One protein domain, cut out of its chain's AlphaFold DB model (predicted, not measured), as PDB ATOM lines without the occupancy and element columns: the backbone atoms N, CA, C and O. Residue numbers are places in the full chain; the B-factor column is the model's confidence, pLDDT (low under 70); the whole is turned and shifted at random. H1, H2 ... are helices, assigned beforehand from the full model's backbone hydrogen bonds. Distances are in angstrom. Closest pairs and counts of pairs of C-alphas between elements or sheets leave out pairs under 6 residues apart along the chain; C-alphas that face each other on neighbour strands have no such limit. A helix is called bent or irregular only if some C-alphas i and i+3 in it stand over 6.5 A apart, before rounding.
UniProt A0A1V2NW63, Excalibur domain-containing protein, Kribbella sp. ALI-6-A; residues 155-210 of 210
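What this domain is: This is residues 155 to 210 of the 210 residues of the protein "Excalibur domain-containing protein" of Kribbella sp. ALI-6-A (UniProt A0A1V2NW63). Three short helices whose centres make a triangle, H2 between H1 and H3 along the chain, stand at one side of a long loop, residues 180 to 200, which leaves the end of H2, swings out and folds back past the middle of the domain to reach H3. H2 touches H3 and comes near H1, both at steep tilts, while H1 and H3 stay apart. The printed part has 56 residues, with three named helices in the order H1, H2, H3 and no named strand. The class is all helix, though under half of the residues, 24 of 56, are in named elements. The whole is compact, with a radius of gyration of the C-alphas of 10.2 A, and rounded, spanning 28 by 24 by 17 A.

How they stand to each other: Going along from Pro 155, you first meet H1, residues 160 to 165, and then, after a tight link of 4 residues, H2, residues 170 to 179. H1 and H2 are close but not clearly touching, with 2 pairs of C-alphas within 8 A. Their closest C-alphas, those of Leu 163 and Ser 173, are 6.4 A apart. They run opposite ways at a steep tilt of 51 degrees. After a long link of 21 residues comes H3, residues 201 to 208, which touches H2. Look for their closest C-alphas at Tyr 170 and Val 204, 7.0 A apart. H2 and H3 run the same way at a steep tilt of 55 degrees. H1 and H3 are apart. In the backbones of H1, H2 and H3, every O i to N i+4 pair is within hydrogen-bond range.

Where its parts are: Find C-alpha 160 at (193.240, 34.561, 69.296); there H1 begins, and it runs 8.7 A to C-alpha 165. H2, the longest helix with 10 residues, begins at C-alpha 170 at (186.653, 29.013, 72.116) and runs 14.2 A to C-alpha 179. From C-alpha 201, H3 runs 10.6 A to C-alpha 208, which you find at (189.025, 18.932, 74.177). No helix is bent.

The domain as a whole: The C-alphas farthest apart, those of Pro 155 and Arg 209, are 29.1 A from each other. The first and last printed C-alphas, 155 and 210, are 28.7 A apart. The printed part has no cut and ends at residue 210, the chain's last. The long link is the one from H2 to H3, residues 180 to 200, whose C-alphas lie 3 to 12 A from the mean of the C-alphas. In the B-factor column the mean pLDDT of the printed part of this model is 90.2, and Gln 210 is the one printed residue under 70.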
ATOM      1  N   PRO A 155     187.605  38.639  59.185       80.31
ATOM      2  CA  PRO A 155     188.866  38.974  58.535       80.31
ATOM      3  C   PRO A 155     189.883  37.823  58.579       80.31
ATOM      4  O   PRO A 155     189.984  37.075  59.554       80.31
ATOM      5  N   VAL A 156     190.675  37.685  57.517       80.50
ATOM      6  CA  VAL A 156     191.824  36.768  57.509       80.50
ATOM      7  C   VAL A 156     192.950  37.314  58.398       80.50
ATOM      8  O   VAL A 156     193.023  38.514  58.650       80.50
ATOM      9  N   ASN A 157     193.862  36.442  58.830       88.06
ATOM     10  CA  ASN A 157     195.042  36.790  59.637       88.06
ATOM     11  C   ASN A 157     194.790  37.305  61.063       88.06
ATOM     12  O   ASN A 157     195.646  37.980  61.630       88.06
ATOM     13  N   LEU A 158     193.678  36.922  61.679       91.56
ATOM     14  CA  LEU A 158     193.409  37.229  63.078       91.56
ATOM     15  C   LEU A 158     194.258  36.378  64.025       91.56
ATOM     16  O   LEU A 158     194.662  35.248  63.714       91.56
ATOM     17  N   PHE A 159     194.497  36.943  65.202       96.19
ATOM     18  CA  PHE A 159     195.019  36.266  66.376       96.19
ATOM     19  C   PHE A 159     193.874  35.866  67.310       96.19
ATOM     20  O   PHE A 159     192.766  36.400  67.265       96.19
ATOM     21  N   CYS A 160     194.173  34.972  68.249       96.25
ATOM     22  CA  CYS A 160     193.240  34.561  69.296       96.25
ATOM     23  C   CYS A 160     192.669  35.738  70.104       96.25
ATOM     24  O   CYS A 160     191.508  35.711  70.504       96.25
ATOM     25  N   ARG A 161     193.469  36.792  70.317       96.25
ATOM     26  CA  ARG A 161     193.028  38.016  70.999       96.25
ATOM     27  C   ARG A 161     191.961  38.778  70.218       96.25
ATOM     28  O   ARG A 161     191.022  39.270  70.834       96.25
ATOM     29  N   ASP A 162     192.086  38.846  68.897       94.69
ATOM     30  CA  ASP A 162     191.126  39.560  68.054       94.69
ATOM     31  C   ASP A 162     189.780  38.830  68.043       94.69
ATOM     32  O   ASP A 162     188.729  39.450  68.179       94.69
ATOM     33  N   LEU A 163     189.814  37.497  67.969       91.88
ATOM     34  CA  LEU A 163     188.619  36.655  68.029       91.88
ATOM     35  C   LEU A 163     187.869  36.842  69.355       91.88
ATOM     36  O   LEU A 163     186.664  37.084  69.346       91.88
ATOM     37  N   VAL A 164     188.580  36.828  70.486       92.19
ATOM     38  CA  VAL A 164     187.981  37.109  71.804       92.19
ATOM     39  C   VAL A 164     187.411  38.523  71.880       92.19
ATOM     40  O   VAL A 164     186.317  38.707  72.407       92.19
ATOM     41  N   ALA A 165     188.112  39.523  71.340       90.75
ATOM     42  CA  ALA A 165     187.634  40.906  71.321       90.75
ATOM     43  C   ALA A 165     186.341  41.073  70.504       90.75
ATOM     44  O   ALA A 165     185.513  41.920  70.832       90.75
ATOM     45  N   MET A 166     186.138  40.238  69.483       86.50
ATOM     46  CA  MET A 166     184.893  40.162  68.710       86.50
ATOM     47  C   MET A 166     183.801  39.316  69.383       86.50
ATOM     48  O   MET A 166     182.717  39.163  68.826       86.50
ATOM     49  N   GLY A 167     184.061  38.770  70.573       85.31
ATOM     50  CA  GLY A 167     183.114  37.934  71.305       85.31
ATOM     51  C   GLY A 167     183.033  36.494  70.801       85.31
ATOM     52  O   GLY A 167     182.055  35.813  71.109       85.31
ATOM     53  N   ALA A 168     184.030  36.020  70.049       86.06
ATOM     54  CA  ALA A 168     184.092  34.621  69.659       86.06
ATOM     55  C   ALA A 168     184.208  33.726  70.901       86.06
ATOM     56  O   ALA A 168     184.889  34.035  71.881       86.06
ATOM     57  N   SER A 169     183.548  32.581  70.841       89.88
ATOM     58  CA  SER A 169     183.759  31.472  71.755       89.88
ATOM     59  C   SER A 169     185.054  30.724  71.421       89.88
ATOM     60  O   SER A 169     185.627  30.842  70.330       89.88
ATOM     61  N   TYR A 170     185.497  29.875  72.354       92.94
ATOM     62  CA  TYR A 170     186.653  29.013  72.116       92.94
ATOM     63  C   TYR A 170     186.441  28.084  70.915       92.94
ATOM     64  O   TYR A 170     187.329  27.952  70.079       92.94
ATOM     65  N   GLY A 171     185.239  27.512  70.777       85.31
ATOM     66  CA  GLY A 171     184.895  26.659  69.639       85.31
ATOM     67  C   GLY A 171     184.971  27.395  68.301       85.31
ATOM     68  O   GLY A 171     185.567  26.879  67.364       85.31
ATOM     69  N   GLU A 172     184.454  28.624  68.220       84.19
ATOM     70  CA  GLU A 172     184.575  29.456  67.011       84.19
ATOM     71  C   GLU A 172     186.035  29.794  66.687       84.19
ATOM     72  O   GLU A 172     186.426  29.802  65.521       84.19
ATOM     73  N   SER A 173     186.869  30.010  67.709       90.56
ATOM     74  CA  SER A 173     188.294  30.307  67.517       90.56
ATOM     75  C   SER A 173     189.089  29.104  67.026       90.56
ATOM     76  O   SER A 173     189.936  29.233  66.144       90.56
ATOM     77  N   VAL A 174     188.790  27.926  67.569       88.62
ATOM     78  CA  VAL A 174     189.339  26.649  67.116       88.62
ATOM     79  C   VAL A 174     188.929  26.378  65.662       88.62
ATOM     80  O   VAL A 174     189.758  25.977  64.846       88.62
ATOM     81  N   THR A 175     187.681  26.677  65.294       79.56
ATOM     82  CA  THR A 175     187.231  26.557  63.905       79.56
ATOM     83  C   THR A 175     187.941  27.538  62.974       79.56
ATOM     84  O   THR A 175     188.404  27.134  61.909       79.56
ATOM     85  N   TYR A 176     188.087  28.805  63.375       84.12
ATOM     86  CA  TYR A 176     188.853  29.791  62.609       84.12
ATOM     87  C   TYR A 176     190.305  29.345  62.391       84.12
ATOM     88  O   TYR A 176     190.842  29.499  61.292       84.12
ATOM     89  N   TRP A 177     190.938  28.779  63.422       90.88
ATOM     90  CA  TRP A 177     192.293  28.239  63.343       90.88
ATOM     91  C   TRP A 177     192.388  27.113  62.313       90.88
ATOM     92  O   TRP A 177     193.248  27.183  61.438       90.88
ATOM     93  N   TRP A 178     191.477  26.134  62.346       83.44
ATOM     94  CA  TRP A 178     191.428  25.078  61.328       83.44
ATOM     95  C   TRP A 178     191.214  25.633  59.922       83.44
ATOM     96  O   TRP A 178     191.976  25.289  59.019       83.44
ATOM     97  N   TYR A 179     190.246  26.537  59.754       75.00
ATOM     98  CA  TYR A 179     189.930  27.161  58.468       75.00
ATOM     99  C   TYR A 179     191.104  27.973  57.898       75.00
ATOM    100  O   TYR A 179     191.344  27.995  56.695       75.00
ATOM    101  N   SER A 180     191.889  28.607  58.769       80.88
ATOM    102  CA  SER A 180     193.045  29.419  58.379       80.88
ATOM    103  C   SER A 180     194.314  28.601  58.103       80.88
ATOM    104  O   SER A 180     195.394  29.187  58.000       80.88
ATOM    105  N   GLY A 181     194.220  27.271  58.021       81.81
ATOM    106  CA  GLY A 181     195.373  26.392  57.811       81.81
ATOM    107  C   GLY A 181     196.237  26.206  59.059       81.81
ATOM    108  O   GLY A 181     197.449  26.061  58.948       81.81
ATOM    109  N   MET A 182     195.618  26.242  60.243       88.25
ATOM    110  CA  MET A 182     196.247  25.998  61.545       88.25
ATOM    111  C   MET A 182     197.501  26.861  61.781       88.25
ATOM    112  O   MET A 182     198.583  26.341  62.056       88.25
ATOM    113  N   PRO A 183     197.404  28.198  61.657       91.75
ATOM    114  CA  PRO A 183     198.574  29.057  61.727       91.75
ATOM    115  C   PRO A 183     199.219  28.989  63.118       91.75
ATOM    116  O   PRO A 183     198.556  29.197  64.136       91.75
ATOM    117  N   THR A 184     200.539  28.792  63.154       94.25
ATOM    118  CA  THR A 184     201.331  28.682  64.396       94.25
ATOM    119  C   THR A 184     201.194  29.898  65.311       94.25
ATOM    120  O   THR A 184     201.289  29.784  66.522       94.25
ATOM    121  N   ARG A 185     200.870  31.081  64.771       95.25
ATOM    122  CA  ARG A 185     200.611  32.291  65.577       95.25
ATOM    123  C   ARG A 185     199.451  32.151  66.575       95.25
ATOM    124  O   ARG A 185     199.319  32.985  67.466       95.25
ATOM    125  N   MET A 186     198.564  31.177  66.373       96.38
ATOM    126  CA  MET A 186     197.422  30.912  67.249       96.38
ATOM    127  C   MET A 186     197.658  29.725  68.181       96.38
ATOM    128  O   MET A 186     196.941  29.608  69.165       96.38
ATOM    129  N   ASP A 187     198.645  28.883  67.894       96.56
ATOM    130  CA  ASP A 187     199.025  27.694  68.656       96.56
ATOM    131  C   ASP A 187     200.468  27.901  69.131       96.56
ATOM    132  O   ASP A 187     201.430  27.565  68.441       96.56
ATOM    133  N   ALA A 188     200.598  28.622  70.248       94.62
ATOM    134  CA  ALA A 188     201.857  29.238  70.661       94.62
ATOM    135  C   ALA A 188     202.947  28.214  71.005       94.62
ATOM    136  O   ALA A 188     204.131  28.528  70.874       94.62
ATOM    137  N   ASP A 189     202.555  27.020  71.444       95.12
ATOM    138  CA  ASP A 189     203.461  25.929  71.787       95.12
ATOM    139  C   ASP A 189     203.479  24.806  70.729       95.12
ATOM    140  O   ASP A 189     204.345  23.931  70.786       95.12
ATOM    141  N   GLY A 190     202.598  24.861  69.723       95.12
ATOM    142  CA  GLY A 190     202.554  23.911  68.614       95.12
ATOM    143  C   GLY A 190     202.006  22.543  69.013       95.12
ATOM    144  O   GLY A 190     202.314  21.547  68.351       95.12
ATOM    145  N   ASN A 191     201.245  22.463  70.105       94.50
ATOM    146  CA  ASN A 191     200.688  21.213  70.619       94.50
ATOM    147  C   ASN A 191     199.375  20.802  69.913       94.50
ATOM    148  O   ASN A 191     198.815  19.743  70.214       94.50
ATOM    149  N   GLY A 192     198.887  21.611  68.966       93.25
ATOM    150  CA  GLY A 192     197.620  21.412  68.270       93.25
ATOM    151  C   GLY A 192     196.403  21.989  69.002       93.25
ATOM    152  O   GLY A 192     195.272  21.661  68.636       93.25
ATOM    153  N   ILE A 193     196.606  22.828  70.020       95.12
ATOM    154  CA  ILE A 193     195.575  23.463  70.843       95.12
ATOM    155  C   ILE A 193     195.720  24.982  70.697       95.12
ATOM    156  O   ILE A 193     196.457  25.638  71.434       95.12
ATOM    157  N   PRO A 194     194.979  25.613  69.773       96.81
ATOM    158  CA  PRO A 194     195.081  27.045  69.592       96.81
ATOM    159  C   PRO A 194     194.470  27.797  70.779       96.81
ATOM    160  O   PRO A 194     193.564  27.323  71.471       96.81
ATOM    161  N   CYS A 195     194.903  29.041  70.937       97.38
ATOM    162  CA  CYS A 195     194.317  30.065  71.792       97.38
ATOM    163  C   CYS A 195     194.295  29.769  73.297       97.38
ATOM    164  O   CYS A 195     193.643  30.501  74.044       97.38
ATOM    165  N   GLU A 196     195.043  28.772  73.765       95.44
ATOM    166  CA  GLU A 196     195.175  28.421  75.187       95.44
ATOM    167  C   GLU A 196     195.821  29.517  76.051       95.44
ATOM    168  O   GLU A 196     195.637  29.550  77.263       95.44
ATOM    169  N   THR A 197     196.516  30.471  75.427       95.88
ATOM    170  CA  THR A 197     197.072  31.653  76.102       95.88
ATOM    171  C   THR A 197     196.058  32.785  76.287       95.88
ATOM    172  O   THR A 197     196.329  33.739  77.017       95.88
ATOM    173  N   VAL A 198     194.898  32.712  75.622       97.56
ATOM    174  CA  VAL A 198     193.869  33.767  75.635       97.56
ATOM    175  C   VAL A 198     192.584  33.293  76.311       97.56
ATOM    176  O   VAL A 198     191.985  34.044  77.078       97.56
ATOM    177  N   TYR A 199     192.160  32.054  76.060       96.06
ATOM    178  CA  TYR A 199     191.017  31.453  76.742       96.06
ATOM    179  C   TYR A 199     191.445  30.776  78.040       96.06
ATOM    180  O   TYR A 199     192.566  30.295  78.173       96.06
ATOM    181  N   SER A 200     190.535  30.706  79.013       97.38
ATOM    182  CA  SER A 200     190.841  30.039  80.274       97.38
ATOM    183  C   SER A 200     191.046  28.537  80.070       97.38
ATOM    184  O   SER A 200     190.331  27.889  79.301       97.38
ATOM    185  N   ALA A 201     191.964  27.956  80.846       96.25
ATOM    186  CA  ALA A 201     192.225  26.518  80.821       96.25
ATOM    187  C   ALA A 201     190.961  25.677  81.074       96.25
ATOM    188  O   ALA A 201     190.859  24.563  80.573       96.25
ATOM    189  N   VAL A 202     189.981  26.197  81.824       96.06
ATOM    190  CA  VAL A 202     188.693  25.520  82.048       96.06
ATOM    191  C   VAL A 202     187.921  25.373  80.736       96.06
ATOM    192  O   VAL A 202     187.467  24.275  80.426       96.06
ATOM    193  N   VAL A 203     187.805  26.446  79.949       94.75
ATOM    194  CA  VAL A 203     187.091  26.435  78.662       94.75
ATOM    195  C   VAL A 203     187.813  25.552  77.645       94.75
ATOM    196  O   VAL A 203     187.171  24.747  76.972       94.75
ATOM    197  N   VAL A 204     189.143  25.653  77.581       95.25
ATOM    198  CA  VAL A 204     189.986  24.831  76.700       95.25
ATOM    199  C   VAL A 204     189.825  23.346  77.038       95.25
ATOM    200  O   VAL A 204     189.426  22.555  76.188       95.25
ATOM    201  N   ASN A 205     190.045  22.957  78.299       93.50
ATOM    202  CA  ASN A 205     189.901  21.563  78.728       93.50
ATOM    203  C   ASN A 205     188.480  21.037  78.513       93.50
ATOM    204  O   ASN A 205     188.314  19.885  78.120       93.50
ATOM    205  N   ALA A 206     187.461  21.862  78.768       89.62
ATOM    206  CA  ALA A 206     186.079  21.474  78.536       89.62
ATOM    207  C   ALA A 206     185.824  21.157  77.062       89.62
ATOM    208  O   ALA A 206     185.056  20.249  76.787       89.62
ATOM    209  N   PHE A 207     186.452  21.862  76.121       87.88
ATOM    210  CA  PHE A 207     186.289  21.608  74.691       87.88
ATOM    211  C   PHE A 207     186.975  20.313  74.233       87.88
ATOM    212  O   PHE A 207     186.358  19.527  73.521       87.88
ATOM    213  N   TRP A 208     188.216  20.064  74.663       86.75
ATOM    214  CA  TRP A 208     189.025  18.932  74.177       86.75
ATOM    215  C   TRP A 208     188.791  17.600  74.898       86.75
ATOM    216  O   TRP A 208     189.265  16.568  74.436       86.75
ATOM    217  N   ARG A 209     188.087  17.600  76.036       84.62
ATOM    218  CA  ARG A 209     187.742  16.376  76.788       84.62
ATOM    219  C   ARG A 209     186.340  15.829  76.472       84.62
ATOM    220  O   ARG A 209     185.885  14.935  77.183       84.62
ATOM    221  N   GLN A 210     185.651  16.393  75.478       57.34
ATOM    222  CA  GLN A 210     184.334  15.946  74.992       57.34
ATOM    223  C   GLN A 210     184.462  14.913  73.876       57.34
ATOM    224  O   GLN A 210     183.539  14.072  73.783       57.34
TER     225      GLN A 210